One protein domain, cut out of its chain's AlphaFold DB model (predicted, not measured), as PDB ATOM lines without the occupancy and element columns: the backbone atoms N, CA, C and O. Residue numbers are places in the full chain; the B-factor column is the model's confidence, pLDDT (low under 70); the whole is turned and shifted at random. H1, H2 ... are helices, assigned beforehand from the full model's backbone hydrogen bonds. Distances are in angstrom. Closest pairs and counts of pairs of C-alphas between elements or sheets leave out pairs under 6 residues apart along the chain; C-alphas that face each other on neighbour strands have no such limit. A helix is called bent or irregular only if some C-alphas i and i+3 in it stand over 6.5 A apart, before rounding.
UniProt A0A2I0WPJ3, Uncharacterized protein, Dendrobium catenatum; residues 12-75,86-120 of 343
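What this domain is: This is residues 12 to 75 and 86 to 120 of the 343 residues of an uncharacterized protein of Dendrobium catenatum (UniProt A0A2I0WPJ3). The printed part is an open hook of helices with an L of two more helices near its far end: H1 runs out, the short arm H2a turns the corner, and the long arm H2b runs back with an empty gap between it and H1. Near the far end of H2b, H3 crosses it nearly at a right angle, and H4 turns off from the end of H3 to make the L. The 99 printed residues hold four named helices in the order H1, H2, H3, H4 and no named strand; the class is all helix. The whole is only just loose, close to extended, with a radius of gyration of the C-alphas of 18.5 A, and its elongated outline spans 55 by 35 by 28 A.

How they stand to each other: H1, residues 12 to 30, is joined by a tight link of one residue to H2, residues 32 to 73. By its hydrogen bonds H2 was assigned as one helix, but it is bent: C-alphas 40 and 43 are 7.2 A apart. Its arms, H2a of residues 32 to 40 and H2b of residues 43 to 73, are about perpendicular at 81 degrees. H1 and H2a only just touch, and only at the corner by their link, with 3 pairs of C-alphas within 8 A; the closest C-alphas are those of Leu 28 and Leu 35, 5.5 A apart. Their lines are about perpendicular at 77 degrees. H1 and H2b are apart. H2b is irregular, with C-alphas 51 and 54 6.8 A apart, and has a kink of 39 degrees near residue 52. H2b and H3, residues 86 to 100, are close but not clearly touching: the closest C-alphas, those of Leu 67 and Leu 92, are 6.6 A apart, and the lines are about perpendicular at 86 degrees. A tight link of two residues joins H3 to H4, residues 103 to 119. These two only just touch, and only at the corner by their link, with 3 pairs of C-alphas within 8 A, the closest being those of Leu 99 and Lys 105 at 7.0 A; their lines are about perpendicular at 80 degrees. H4 and H2b are apart. Each O i to N i+4 pair is within hydrogen-bond range in H1, H2a and H3, against 25 of 27 in H2b and 11 of 13 in H4.

Where its parts are: H1 begins at C-alpha 12, (28.529, -47.416, -52.372), and is 26.2 A long. H2a is 12.0 A long, and H2b runs 44.1 A from C-alpha 43, (44.910, -53.845, -24.851), to C-alpha 73. H3 measures 20.1 A, and H4 25.6 A, ending at C-alpha 119, (19.669, -61.323, -21.434).

The domain as a whole: The two C-alphas farthest apart, those of Leu 33 and Asp 75, are 55.2 A apart. Residues 76 to 85 are not printed, and C-alphas 75 and 86 across this cut are 16.6 A apart. The mean pLDDT of the printed part is 75.1; residues 70 to 75 and 86 to 120 are under 70.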
ATOM      1  N   SER A  12      27.482 -48.388 -52.026       72.12
ATOM      2  CA  SER A  12      28.529 -47.416 -52.372       72.12
ATOM      3  C   SER A  12      29.088 -46.681 -51.148       72.12
ATOM      4  O   SER A  12      30.299 -46.500 -51.074       72.12
ATOM      5  N   LEU A  13      28.271 -46.373 -50.135       75.19
ATOM      6  CA  LEU A  13      28.709 -45.851 -48.836       75.19
ATOM      7  C   LEU A  13      29.532 -46.880 -48.068       75.19
ATOM      8  O   LEU A  13      30.589 -46.546 -47.542       75.19
ATOM      9  N   PHE A  14      29.089 -48.139 -48.042       74.75
ATOM     10  CA  PHE A  14      29.873 -49.220 -47.448       74.75
ATOM     11  C   PHE A  14      31.200 -49.415 -48.186       74.75
ATOM     12  O   PHE A  14      32.237 -49.567 -47.552       74.75
ATOM     13  N   THR A  15      31.193 -49.336 -49.518       81.00
ATOM     14  CA  THR A  15      32.421 -49.391 -50.323       81.00
ATOM     15  C   THR A  15      33.349 -48.215 -50.017       81.00
ATOM     16  O   THR A  15      34.559 -48.411 -49.942       81.00
ATOM     17  N   LEU A  16      32.809 -47.015 -49.787       84.75
ATOM     18  CA  LEU A  16      33.578 -45.819 -49.438       84.75
ATOM     19  C   LEU A  16      34.175 -45.932 -48.026       84.75
ATOM     20  O   LEU A  16      35.370 -45.719 -47.853       84.75
ATOM     21  N   LEU A  17      33.396 -46.409 -47.050       83.50
ATOM     22  CA  LEU A  17      33.880 -46.721 -45.701       83.50
ATOM     23  C   LEU A  17      34.948 -47.817 -45.708       83.50
ATOM     24  O   LEU A  17      35.952 -47.703 -45.011       83.50
ATOM     25  N   LEU A  18      34.753 -48.877 -46.495       85.62
ATOM     26  CA  LEU A  18      35.747 -49.934 -46.657       85.62
ATOM     27  C   LEU A  18      37.012 -49.410 -47.322       85.62
ATOM     28  O   LEU A  18      38.098 -49.810 -46.919       85.62
ATOM     29  N   HIS A  19      36.886 -48.538 -48.320       92.62
ATOM     30  CA  HIS A  19      38.020 -47.903 -48.975       92.62
ATOM     31  C   HIS A  19      38.801 -47.027 -47.992       92.62
ATOM     32  O   HIS A  19      40.024 -47.127 -47.935       92.62
ATOM     33  N   ASP A  20      38.115 -46.233 -47.172       90.38
ATOM     34  CA  ASP A  20      38.739 -45.407 -46.137       90.38
ATOM     35  C   ASP A  20      39.398 -46.267 -45.052       90.38
ATOM     36  O   ASP A  20      40.517 -45.980 -44.624       90.38
ATOM     37  N   LEU A  21      38.765 -47.377 -44.664       87.06
ATOM     38  CA  LEU A  21      39.332 -48.346 -43.728       87.06
ATOM     39  C   LEU A  21      40.560 -49.055 -44.320       87.06
ATOM     40  O   LEU A  21      41.560 -49.239 -43.625       87.06
ATOM     41  N   LEU A  22      40.517 -49.420 -45.607       90.69
ATOM     42  CA  LEU A  22      41.659 -49.986 -46.327       90.69
ATOM     43  C   LEU A  22      42.788 -48.960 -46.432       90.69
ATOM     44  O   LEU A  22      43.935 -49.300 -46.160       90.69
ATOM     45  N   SER A  23      42.475 -47.716 -46.784       90.38
ATOM     46  CA  SER A  23      43.429 -46.610 -46.878       90.38
ATOM     47  C   SER A  23      44.118 -46.367 -45.537       90.38
ATOM     48  O   SER A  23      45.348 -46.336 -45.461       90.38
ATOM     49  N   LEU A  24      43.340 -46.332 -44.452       88.12
ATOM     50  CA  LEU A  24      43.863 -46.269 -43.094       88.12
ATOM     51  C   LEU A  24      44.745 -47.483 -42.786       88.12
ATOM     52  O   LEU A  24      45.832 -47.325 -42.238       88.12
ATOM     53  N   SER A  25      44.329 -48.691 -43.172       86.81
ATOM     54  CA  SER A  25      45.127 -49.902 -42.954       86.81
ATOM     55  C   SER A  25      46.462 -49.862 -43.706       86.81
ATOM     56  O   SER A  25      47.491 -50.196 -43.121       86.81
ATOM     57  N   PHE A  26      46.484 -49.373 -44.950       92.62
ATOM     58  CA  PHE A  26      47.715 -49.185 -45.717       92.62
ATOM     59  C   PHE A  26      48.607 -48.124 -45.083       92.62
ATOM     60  O   PHE A  26      49.798 -48.367 -44.929       92.62
ATOM     61  N   PHE A  27      48.042 -47.003 -44.630       91.12
ATOM     62  CA  PHE A  27      48.781 -45.974 -43.899       91.12
ATOM     63  C   PHE A  27      49.432 -46.529 -42.623       91.12
ATOM     64  O   PHE A  27      50.610 -46.286 -42.357       91.12
ATOM     65  N   LEU A  28      48.699 -47.343 -41.860       90.12
ATOM     66  CA  LEU A  28      49.224 -48.002 -40.664       90.12
ATOM     67  C   LEU A  28      50.331 -49.011 -41.001       90.12
ATOM     68  O   LEU A  28      51.344 -49.057 -40.306       90.12
ATOM     69  N   ILE A  29      50.179 -49.783 -42.080       89.25
ATOM     70  CA  ILE A  29      51.202 -50.736 -42.544       89.25
ATOM     71  C   ILE A  29      52.460 -50.003 -43.038       89.25
ATOM     72  O   ILE A  29      53.575 -50.448 -42.761       89.25
ATOM     73  N   SER A  30      52.304 -48.868 -43.725       94.06
ATOM     74  CA  SER A  30      53.413 -48.038 -44.209       94.06
ATOM     75  C   SER A  30      54.217 -47.391 -43.078       94.06
ATOM     76  O   SER A  30      55.400 -47.100 -43.260       94.06
ATOM     77  N   HIS A  31      53.615 -47.200 -41.901       93.38
ATOM     78  CA  HIS A  31      54.268 -46.615 -40.733       93.38
ATOM     79  C   HIS A  31      54.386 -47.631 -39.585       93.38
ATOM     80  O   HIS A  31      53.615 -47.579 -38.620       93.38
ATOM     81  N   PRO A  32      55.401 -48.519 -39.613       90.88
ATOM     82  CA  PRO A  32      55.524 -49.618 -38.653       90.88
ATOM     83  C   PRO A  32      55.661 -49.143 -37.200       90.88
ATOM     84  O   PRO A  32      55.270 -49.861 -36.286       90.88
ATOM     85  N   LEU A  33      56.166 -47.924 -36.972       91.25
ATOM     86  CA  LEU A  33      56.239 -47.312 -35.641       91.25
ATOM     87  C   LEU A  33      54.857 -46.925 -35.093       91.25
ATOM     88  O   LEU A  33      54.581 -47.167 -33.920       91.25
ATOM     89  N   ILE A  34      53.979 -46.372 -35.936       91.25
ATOM     90  CA  ILE A  34      52.602 -46.020 -35.553       91.25
ATOM     91  C   ILE A  34      51.816 -47.299 -35.268       91.25
ATOM     92  O   ILE A  34      51.119 -47.392 -34.258       91.25
ATOM     93  N   LEU A  35      51.986 -48.317 -36.113       92.38
ATOM     94  CA  LEU A  35      51.380 -49.627 -35.909       92.38
ATOM     95  C   LEU A  35      51.902 -50.312 -34.638       92.38
ATOM     96  O   LEU A  35      51.104 -50.862 -33.886       92.38
ATOM     97  N   ALA A  36      53.201 -50.230 -34.337       93.38
ATOM     98  CA  ALA A  36      53.757 -50.755 -33.089       93.38
ATOM     99  C   ALA A  36      53.195 -50.033 -31.852       93.38
ATOM    100  O   ALA A  36      52.842 -50.691 -30.874       93.38
ATOM    101  N   TYR A  37      53.054 -48.703 -31.906       94.19
ATOM    102  CA  TYR A  37      52.441 -47.922 -30.829       94.19
ATOM    103  C   TYR A  37      50.964 -48.288 -30.630       94.19
ATOM    104  O   TYR A  37      50.531 -48.529 -29.504       94.19
ATOM    105  N   LEU A  38      50.200 -48.416 -31.720       90.44
ATOM    106  CA  LEU A  38      48.803 -48.856 -31.671       90.44
ATOM    107  C   LEU A  38      48.657 -50.291 -31.168       90.44
ATOM    108  O   LEU A  38      47.743 -50.560 -30.396       90.44
ATOM    109  N   LEU A  39      49.543 -51.212 -31.554       90.25
ATOM    110  CA  LEU A  39      49.529 -52.588 -31.049       90.25
ATOM    111  C   LEU A  39      49.884 -52.657 -29.560       90.25
ATOM    112  O   LEU A  39      49.275 -53.438 -28.830       90.25
ATOM    113  N   LEU A  40      50.815 -51.824 -29.093       94.94
ATOM    114  CA  LEU A  40      51.149 -51.711 -27.672       94.94
ATOM    115  C   LEU A  40      49.989 -51.113 -26.864       94.94
ATOM    116  O   LEU A  40      49.730 -51.538 -25.736       94.94
ATOM    117  N   LEU A  41      49.277 -50.148 -27.448       94.06
ATOM    118  CA  LEU A  41      48.129 -49.488 -26.831       94.06
ATOM    119  C   LEU A  41      46.821 -50.283 -26.997       94.06
ATOM    120  O   LEU A  41      45.873 -50.064 -26.246       94.06
ATOM    121  N   SER A  42      46.773 -51.237 -27.927       92.06
ATOM    122  CA  SER A  42      45.621 -52.092 -28.237       92.06
ATOM    123  C   SER A  42      44.920 -52.678 -27.007       92.06
ATOM    124  O   SER A  42      43.713 -52.479 -26.891       92.06
ATOM    125  N   PRO A  43      45.600 -53.317 -26.030       92.50
ATOM    126  CA  PRO A  43      44.910 -53.845 -24.851       92.50
ATOM    127  C   PRO A  43      44.189 -52.756 -24.040       92.50
ATOM    128  O   PRO A  43      43.136 -53.019 -23.461       92.50
ATOM    129  N   TYR A  44      44.713 -51.529 -24.024       95.06
ATOM    130  CA  TYR A  44      44.096 -50.391 -23.342       95.06
ATOM    131  C   TYR A  44      42.958 -49.782 -24.160       95.06
ATOM    132  O   TYR A  44      41.910 -49.484 -23.593       95.06
ATOM    133  N   LEU A  45      43.126 -49.655 -25.481       89.31
ATOM    134  CA  LEU A  45      42.065 -49.202 -26.385       89.31
ATOM    135  C   LEU A  45      40.888 -50.171 -26.395       89.31
ATOM    136  O   LEU A  45      39.749 -49.732 -26.326       89.31
ATOM    137  N   LEU A  46      41.148 -51.478 -26.417       89.25
ATOM    138  CA  LEU A  46      40.109 -52.497 -26.310       89.25
ATOM    139  C   LEU A  46      39.425 -52.427 -24.947       89.25
ATOM    140  O   LEU A  46      38.203 -52.466 -24.891       89.25
ATOM    141  N   LYS A  47      40.173 -52.255 -23.851       92.00
ATOM    142  CA  LYS A  47      39.584 -52.086 -22.514       92.00
ATOM    143  C   LYS A  47      38.717 -50.827 -22.418       92.00
ATOM    144  O   LYS A  47      37.645 -50.882 -21.823       92.00
ATOM    145  N   LEU A  48      39.150 -49.724 -23.028       92.31
ATOM    146  CA  LEU A  48      38.372 -48.491 -23.135       92.31
ATOM    147  C   LEU A  48      37.129 -48.695 -24.003       92.31
ATOM    148  O   LEU A  48      36.052 -48.255 -23.625       92.31
ATOM    149  N   LEU A  49      37.257 -49.388 -25.133       86.88
ATOM    150  CA  LEU A  49      36.142 -49.683 -26.024       86.88
ATOM    151  C   LEU A  49      35.121 -50.588 -25.339       86.88
ATOM    152  O   LEU A  49      33.939 -50.303 -25.420       86.88
ATOM    153  N   PHE A  50      35.551 -51.623 -24.612       92.75
ATOM    154  CA  PHE A  50      34.660 -52.459 -23.803       92.75
ATOM    155  C   PHE A  50      34.000 -51.672 -22.674       92.75
ATOM    156  O   PHE A  50      32.836 -51.910 -22.376       92.75
ATOM    157  N   PHE A  51      34.710 -50.723 -22.064       93.31
ATOM    158  CA  PHE A  51      34.127 -49.833 -21.061       93.31
ATOM    159  C   PHE A  51      33.087 -48.882 -21.669       93.31
ATOM    160  O   PHE A  51      32.043 -48.636 -21.072       93.31
ATOM    161  N   LEU A  52      33.352 -48.372 -22.872       90.00
ATOM    162  CA  LEU A  52      32.462 -47.461 -23.581       90.00
ATOM    163  C   LEU A  52      31.346 -48.198 -24.330       90.00
ATOM    164  O   LEU A  52      30.344 -47.585 -24.673       90.00
ATOM    165  N   TYR A  53      31.492 -49.498 -24.579       93.38
ATOM    166  CA  TYR A  53      30.552 -50.291 -25.366       93.38
ATOM    167  C   TYR A  53      29.137 -50.276 -24.775       93.38
ATOM    168  O   TYR A  53      28.226 -49.938 -25.522       93.38
ATOM    169  N   PRO A  54      28.916 -50.520 -23.467       90.94
ATOM    170  CA  PRO A  54      27.592 -50.381 -22.860       90.94
ATOM    171  C   PRO A  54      26.997 -48.983 -23.052       90.94
ATOM    172  O   PRO A  54      25.805 -48.848 -23.317       90.94
ATOM    173  N   LEU A  55      27.834 -47.942 -22.970       91.06
ATOM    174  CA  LEU A  55      27.405 -46.559 -23.147       91.06
ATOM    175  C   LEU A  55      26.991 -46.296 -24.600       91.06
ATOM    176  O   LEU A  55      25.871 -45.857 -24.834       91.06
ATOM    177  N   LEU A  56      27.850 -46.627 -25.567       87.38
ATOM    178  CA  LEU A  56      27.563 -46.503 -27.000       87.38
ATOM    179  C   LEU A  56      26.345 -47.329 -27.414       87.38
ATOM    180  O   LEU A  56      25.539 -46.905 -28.236       87.38
ATOM    181  N   PHE A  57      26.206 -48.516 -26.840       87.81
ATOM    182  CA  PHE A  57      25.088 -49.395 -27.107       87.81
ATOM    183  C   PHE A  57      23.782 -48.806 -26.567       87.81
ATOM    184  O   PHE A  57      22.789 -48.748 -27.288       87.81
ATOM    185  N   SER A  58      23.792 -48.283 -25.337       89.75
ATOM    186  CA  SER A  58      22.625 -47.615 -24.755       89.75
ATOM    187  C   SER A  58      22.222 -46.354 -25.523       89.75
ATOM    188  O   SER A  58      21.033 -46.135 -25.741       89.75
ATOM    189  N   THR A  59      23.184 -45.550 -25.995       87.88
ATOM    190  CA  THR A  59      22.885 -44.357 -26.798       87.88
ATOM    191  C   THR A  59      22.348 -44.738 -28.168       87.88
ATOM    192  O   THR A  59      21.400 -44.114 -28.635       87.88
ATOM    193  N   PHE A  60      22.885 -45.790 -28.788       87.75
ATOM    194  CA  PHE A  60      22.352 -46.331 -30.034       87.75
ATOM    195  C   PHE A  60      20.915 -46.840 -29.863       87.75
ATOM    196  O   PHE A  60      20.049 -46.474 -30.654       87.75
ATOM    197  N   LEU A  61      20.632 -47.616 -28.811       84.69
ATOM    198  CA  LEU A  61      19.274 -48.075 -28.507       84.69
ATOM    199  C   LEU A  61      18.325 -46.922 -28.193       84.69
ATOM    200  O   LEU A  61      17.182 -46.952 -28.633       84.69
ATOM    201  N   LEU A  62      18.781 -45.903 -27.466       85.12
ATOM    202  CA  LEU A  62      17.987 -44.710 -27.193       85.12
ATOM    203  C   LEU A  62      17.654 -43.969 -28.490       85.12
ATOM    204  O   LEU A  62      16.507 -43.590 -28.696       85.12
ATOM    205  N   LEU A  63      18.630 -43.792 -29.384       83.75
ATOM    206  CA  LEU A  63      18.407 -43.194 -30.701       83.75
ATOM    207  C   LEU A  63      17.448 -44.036 -31.544       83.75
ATOM    208  O   LEU A  63      16.582 -43.476 -32.211       83.75
ATOM    209  N   LEU A  64      17.569 -45.362 -31.484       78.69
ATOM    210  CA  LEU A  64      16.675 -46.278 -32.180       78.69
ATOM    211  C   LEU A  64      15.255 -46.209 -31.610       78.69
ATOM    212  O   LEU A  64      14.308 -46.091 -32.372       78.69
ATOM    213  N   ALA A  65      15.100 -46.188 -30.287       81.06
ATOM    214  CA  ALA A  65      13.812 -46.036 -29.619       81.06
ATOM    215  C   ALA A  65      13.170 -44.678 -29.934       81.06
ATOM    216  O   ALA A  65      11.982 -44.618 -30.240       81.06
ATOM    217  N   LEU A  66      13.949 -43.592 -29.929       77.31
ATOM    218  CA  LEU A  66      13.484 -42.269 -30.355       77.31
ATOM    219  C   LEU A  66      13.078 -42.269 -31.832       77.31
ATOM    220  O   LEU A  66      12.055 -41.676 -32.176       77.31
ATOM    221  N   LEU A  67      13.822 -42.965 -32.695       73.31
ATOM    222  CA  LEU A  67      13.458 -43.161 -34.096       73.31
ATOM    223  C   LEU A  67      12.146 -43.953 -34.219       73.31
ATOM    224  O   LEU A  67      11.274 -43.534 -34.973       73.31
ATOM    225  N   THR A  68      11.956 -45.030 -33.450       72.69
ATOM    226  CA  THR A  68      10.722 -45.835 -33.439       72.69
ATOM    227  C   THR A  68       9.519 -45.046 -32.916       72.69
ATOM    228  O   THR A  68       8.446 -45.099 -33.510       72.69
ATOM    229  N   VAL A  69       9.676 -44.266 -31.844       74.81
ATOM    230  CA  VAL A  69       8.605 -43.400 -31.317       74.81
ATOM    231  C   VAL A  69       8.266 -42.299 -32.319       74.81
ATOM    232  O   VAL A  69       7.092 -42.029 -32.561       74.81
ATOM    233  N   THR A  70       9.276 -41.707 -32.961       69.25
ATOM    234  CA  THR A  70       9.061 -40.710 -34.020       69.25
ATOM    235  C   THR A  70       8.380 -41.332 -35.244       69.25
ATOM    236  O   THR A  70       7.508 -40.701 -35.838       69.25
ATOM    237  N   PHE A  71       8.714 -42.582 -35.588       63.47
ATOM    238  CA  PHE A  71       8.042 -43.355 -36.634       63.47
ATOM    239  C   PHE A  71       6.557 -43.547 -36.308       63.47
ATOM    240  O   PHE A  71       5.709 -43.275 -37.152       63.47
ATOM    241  N   HIS A  72       6.239 -43.915 -35.065       59.56
ATOM    242  CA  HIS A  72       4.868 -44.166 -34.621       59.56
ATOM    243  C   HIS A  72       4.026 -42.882 -34.465       59.56
ATOM    244  O   HIS A  72       2.801 -42.928 -34.584       59.56
ATOM    245  N   LEU A  73       4.656 -41.729 -34.204       58.12
ATOM    246  CA  LEU A  73       3.964 -40.435 -34.098       58.12
ATOM    247  C   LEU A  73       3.615 -39.830 -35.469       58.12
ATOM    248  O   LEU A  73       2.629 -39.106 -35.587       58.12
ATOM    249  N   HIS A  74       4.419 -40.106 -36.503       54.56
ATOM    250  CA  HIS A  74       4.270 -39.494 -37.829       54.56
ATOM    251  C   HIS A  74       3.160 -40.137 -38.689       54.56
ATOM    252  O   HIS A  74       2.808 -39.600 -39.738       54.56
ATOM    253  N   ASP A  75       2.557 -41.247 -38.261       52.69
ATOM    254  CA  ASP A  75       1.388 -41.818 -38.950       52.69
ATOM    255  C   ASP A  75       0.071 -41.066 -38.643       52.69
ATOM    256  O   ASP A  75      -0.987 -41.426 -39.157       52.69
ATOM    257  N   THR A  86      13.173 -30.150 -38.181       57.44
ATOM    258  CA  THR A  86      13.255 -30.297 -39.649       57.44
ATOM    259  C   THR A  86      14.518 -30.998 -40.157       57.44
ATOM    260  O   THR A  86      14.440 -31.780 -41.100       57.44
ATOM    261  N   THR A  87      15.685 -30.760 -39.552       57.16
ATOM    262  CA  THR A  87      16.927 -31.463 -39.925       57.16
ATOM    263  C   THR A  87      16.974 -32.849 -39.309       57.16
ATOM    264  O   THR A  87      17.338 -33.808 -39.986       57.16
ATOM    265  N   CYS A  88      16.538 -32.972 -38.053       53.56
ATOM    266  CA  CYS A  88      16.387 -34.263 -37.399       53.56
ATOM    267  C   CYS A  88      15.345 -35.114 -38.136       53.56
ATOM    268  O   CYS A  88      15.649 -36.233 -38.516       53.56
ATOM    269  N   SER A  89      14.171 -34.571 -38.470       62.44
ATOM    270  CA  SER A  89      13.151 -35.286 -39.242       62.44
ATOM    271  C   SER A  89      13.606 -35.598 -40.658       62.44
ATOM    272  O   SER A  89      13.248 -36.653 -41.156       62.44
ATOM    273  N   ALA A  90      14.429 -34.768 -41.307       63.31
ATOM    274  CA  ALA A  90      15.010 -35.112 -42.605       63.31
ATOM    275  C   ALA A  90      15.956 -36.320 -42.505       63.31
ATOM    276  O   ALA A  90      15.861 -37.234 -43.322       63.31
ATOM    277  N   VAL A  91      16.821 -36.362 -41.487       62.84
ATOM    278  CA  VAL A  91      17.719 -37.504 -41.239       62.84
ATOM    279  C   VAL A  91      16.926 -38.742 -40.813       62.84
ATOM    280  O   VAL A  91      17.173 -39.826 -41.329       62.84
ATOM    281  N   LEU A  92      15.929 -38.591 -39.940       62.34
ATOM    282  CA  LEU A  92      15.058 -39.681 -39.496       62.34
ATOM    283  C   LEU A  92      14.179 -40.204 -40.642       62.34
ATOM    284  O   LEU A  92      14.003 -41.408 -40.753       62.34
ATOM    285  N   ASN A  93      13.678 -39.340 -41.530       60.09
ATOM    286  CA  ASN A  93      12.919 -39.740 -42.719       60.09
ATOM    287  C   ASN A  93      13.815 -40.394 -43.781       60.09
ATOM    288  O   ASN A  93      13.372 -41.316 -44.461       60.09
ATOM    289  N   PHE A  94      15.074 -39.968 -43.902       63.69
ATOM    290  CA  PHE A  94      16.064 -40.637 -44.749       63.69
ATOM    291  C   PHE A  94      16.393 -42.038 -44.215       63.69
ATOM    292  O   PHE A  94      16.322 -43.013 -44.957       63.69
ATOM    293  N   LEU A  95      16.646 -42.161 -42.908       54.97
ATOM    294  CA  LEU A  95      16.838 -43.454 -42.246       54.97
ATOM    295  C   LEU A  95      15.574 -44.327 -42.327       54.97
ATOM    296  O   LEU A  95      15.693 -45.526 -42.549       54.97
ATOM    297  N   ARG A  96      14.371 -43.737 -42.223       60.94
ATOM    298  CA  ARG A  96      13.071 -44.411 -42.416       60.94
ATOM    299  C   ARG A  96      12.960 -45.015 -43.812       60.94
ATOM    300  O   ARG A  96      12.578 -46.172 -43.925       60.94
ATOM    301  N   ALA A  97      13.284 -44.251 -44.853       59.34
ATOM    302  CA  ALA A  97      13.237 -44.734 -46.230       59.34
ATOM    303  C   ALA A  97      14.208 -45.904 -46.451       59.34
ATOM    304  O   ALA A  97      13.844 -46.882 -47.099       59.34
ATOM    305  N   GLU A  98      15.396 -45.844 -45.844       60.06
ATOM    306  CA  GLU A  98      16.414 -46.892 -45.971       60.06
ATOM    307  C   GLU A  98      16.078 -48.170 -45.177       60.06
ATOM    308  O   GLU A  98      16.442 -49.273 -45.584       60.06
ATOM    309  N   LEU A  99      15.379 -48.033 -44.044       55.09
ATOM    310  CA  LEU A  99      14.977 -49.156 -43.190       55.09
ATOM    311  C   LEU A  99      13.711 -49.858 -43.707       55.09
ATOM    312  O   LEU A  99      13.623 -51.079 -43.647       55.09
ATOM    313  N   VAL A 100      12.744 -49.090 -44.227       55.09
ATOM    314  CA  VAL A 100      11.476 -49.601 -44.787       55.09
ATOM    315  C   VAL A 100      11.679 -50.247 -46.160       55.09
ATOM    316  O   VAL A 100      10.932 -51.152 -46.516       55.09
ATOM    317  N   ALA A 101      12.705 -49.845 -46.919       55.34
ATOM    318  CA  ALA A 101      13.025 -50.453 -48.214       55.34
ATOM    319  C   ALA A 101      13.431 -51.938 -48.126       55.34
ATOM    320  O   ALA A 101      13.529 -52.606 -49.154       55.34
ATOM    321  N   ASP A 102      13.666 -52.466 -46.924       53.66
ATOM    322  CA  ASP A 102      14.100 -53.839 -46.709       53.66
ATOM    323  C   ASP A 102      13.304 -54.446 -45.544       53.66
ATOM    324  O   ASP A 102      13.786 -54.532 -44.416       53.66
ATOM    325  N   GLU A 103      12.052 -54.850 -45.802       56.28
ATOM    326  CA  GLU A 103      11.150 -55.482 -44.815       56.28
ATOM    327  C   GLU A 103      11.811 -56.664 -44.069       56.28
ATOM    328  O   GLU A 103      11.445 -56.972 -42.934       56.28
ATOM    329  N   ALA A 104      12.847 -57.283 -44.651       55.50
ATOM    330  CA  ALA A 104      13.642 -58.327 -44.012       55.50
ATOM    331  C   ALA A 104      14.540 -57.818 -42.860       55.50
ATOM    332  O   ALA A 104      14.836 -58.576 -41.931       55.50
ATOM    333  N   LYS A 105      14.968 -56.547 -42.872       51.62
ATOM    334  CA  LYS A 105      15.823 -55.944 -41.829       51.62
ATOM    335  C   LYS A 105      15.052 -55.566 -40.564       51.62
ATOM    336  O   LYS A 105      15.636 -55.573 -39.480       51.62
ATOM    337  N   CYS A 106      13.749 -55.302 -40.670       52.72
ATOM    338  CA  CYS A 106      12.892 -55.045 -39.508       52.72
ATOM    339  C   CYS A 106      12.842 -56.255 -38.559       52.72
ATOM    340  O   CYS A 106      12.917 -56.080 -37.344       52.72
ATOM    341  N   GLY A 107      12.855 -57.479 -39.103       57.09
ATOM    342  CA  GLY A 107      12.936 -58.704 -38.301       57.09
ATOM    343  C   GLY A 107      14.251 -58.845 -37.527       57.09
ATOM    344  O   GLY A 107      14.256 -59.376 -36.419       57.09
ATOM    345  N   LEU A 108      15.367 -58.322 -38.053       55.19
ATOM    346  CA  LEU A 108      16.657 -58.316 -37.350       55.19
ATOM    347  C   LEU A 108      16.666 -57.342 -36.170       55.19
ATOM    348  O   LEU A 108      17.245 -57.653 -35.137       55.19
ATOM    349  N   ILE A 109      16.019 -56.184 -36.299       55.53
ATOM    350  CA  ILE A 109      15.911 -55.213 -35.200       55.53
ATOM    351  C   ILE A 109      15.048 -55.779 -34.074       55.53
ATOM    352  O   ILE A 109      15.438 -55.703 -32.913       55.53
ATOM    353  N   GLU A 110      13.924 -56.413 -34.408       60.62
ATOM    354  CA  GLU A 110      13.059 -57.079 -33.431       60.62
ATOM    355  C   GLU A 110      13.763 -58.275 -32.759       60.62
ATOM    356  O   GLU A 110      13.641 -58.470 -31.546       60.62
ATOM    357  N   GLN A 111      14.593 -59.016 -33.505       58.81
ATOM    358  CA  GLN A 111      15.460 -60.067 -32.959       58.81
ATOM    359  C   GLN A 111      16.563 -59.516 -32.051       58.81
ATOM    360  O   GLN A 111      16.795 -60.077 -30.983       58.81
ATOM    361  N   ILE A 112      17.227 -58.421 -32.430       61.06
ATOM    362  CA  ILE A 112      18.260 -57.779 -31.602       61.06
ATOM    363  C   ILE A 112      17.629 -57.233 -30.321       61.06
ATOM    364  O   ILE A 112      18.168 -57.467 -29.242       61.06
ATOM    365  N   CYS A 113      16.468 -56.581 -30.411       56.62
ATOM    366  CA  CYS A 113      15.705 -56.159 -29.240       56.62
ATOM    367  C   CYS A 113      15.353 -57.366 -28.358       56.62
ATOM    368  O   CYS A 113      15.616 -57.345 -27.161       56.62
ATOM    369  N   SER A 114      14.854 -58.458 -28.934       58.97
ATOM    370  CA  SER A 114      14.521 -59.658 -28.159       58.97
ATOM    371  C   SER A 114      15.745 -60.266 -27.464       58.97
ATOM    372  O   SER A 114      15.675 -60.572 -26.283       58.97
ATOM    373  N   ILE A 115      16.890 -60.388 -28.141       58.81
ATOM    374  CA  ILE A 115      18.116 -60.966 -27.562       58.81
ATOM    375  C   ILE A 115      18.669 -60.077 -26.439       58.81
ATOM    376  O   ILE A 115      19.002 -60.554 -25.357       58.81
ATOM    377  N   VAL A 116      18.723 -58.767 -26.673       54.69
ATOM    378  CA  VAL A 116      19.333 -57.805 -25.748       54.69
ATOM    379  C   VAL A 116      18.471 -57.581 -24.504       54.69
ATOM    380  O   VAL A 116      19.005 -57.464 -23.401       54.69
ATOM    381  N   PHE A 117      17.144 -57.524 -24.657       50.31
ATOM    382  CA  PHE A 117      16.234 -57.323 -23.527       50.31
ATOM    383  C   PHE A 117      15.958 -58.620 -22.745       50.31
ATOM    384  O   PHE A 117      15.656 -58.540 -21.554       50.31
ATOM    385  N   VAL A 118      16.123 -59.806 -23.351       51.75
ATOM    386  CA  VAL A 118      16.003 -61.099 -22.646       51.75
ATOM    387  C   VAL A 118      17.228 -61.385 -21.768       51.75
ATOM    388  O   VAL A 118      17.058 -61.808 -20.625       51.75
ATOM    389  N   ASP A 119      18.447 -61.072 -22.223       45.78
ATOM    390  CA  ASP A 119      19.669 -61.323 -21.434       45.78
ATOM    391  C   ASP A 119      19.818 -60.390 -20.216       45.78
ATOM    392  O   ASP A 119      20.507 -60.724 -19.247       45.78
ATOM    393  N   SER A 120      19.127 -59.244 -20.203       47.00
ATOM    394  CA  SER A 120      19.152 -58.326 -19.056       47.00
ATOM    395  C   SER A 120      18.412 -58.879 -17.824       47.00
ATOM    396  O   SER A 120      18.730 -58.487 -16.703       47.00
TER     397      SER A 120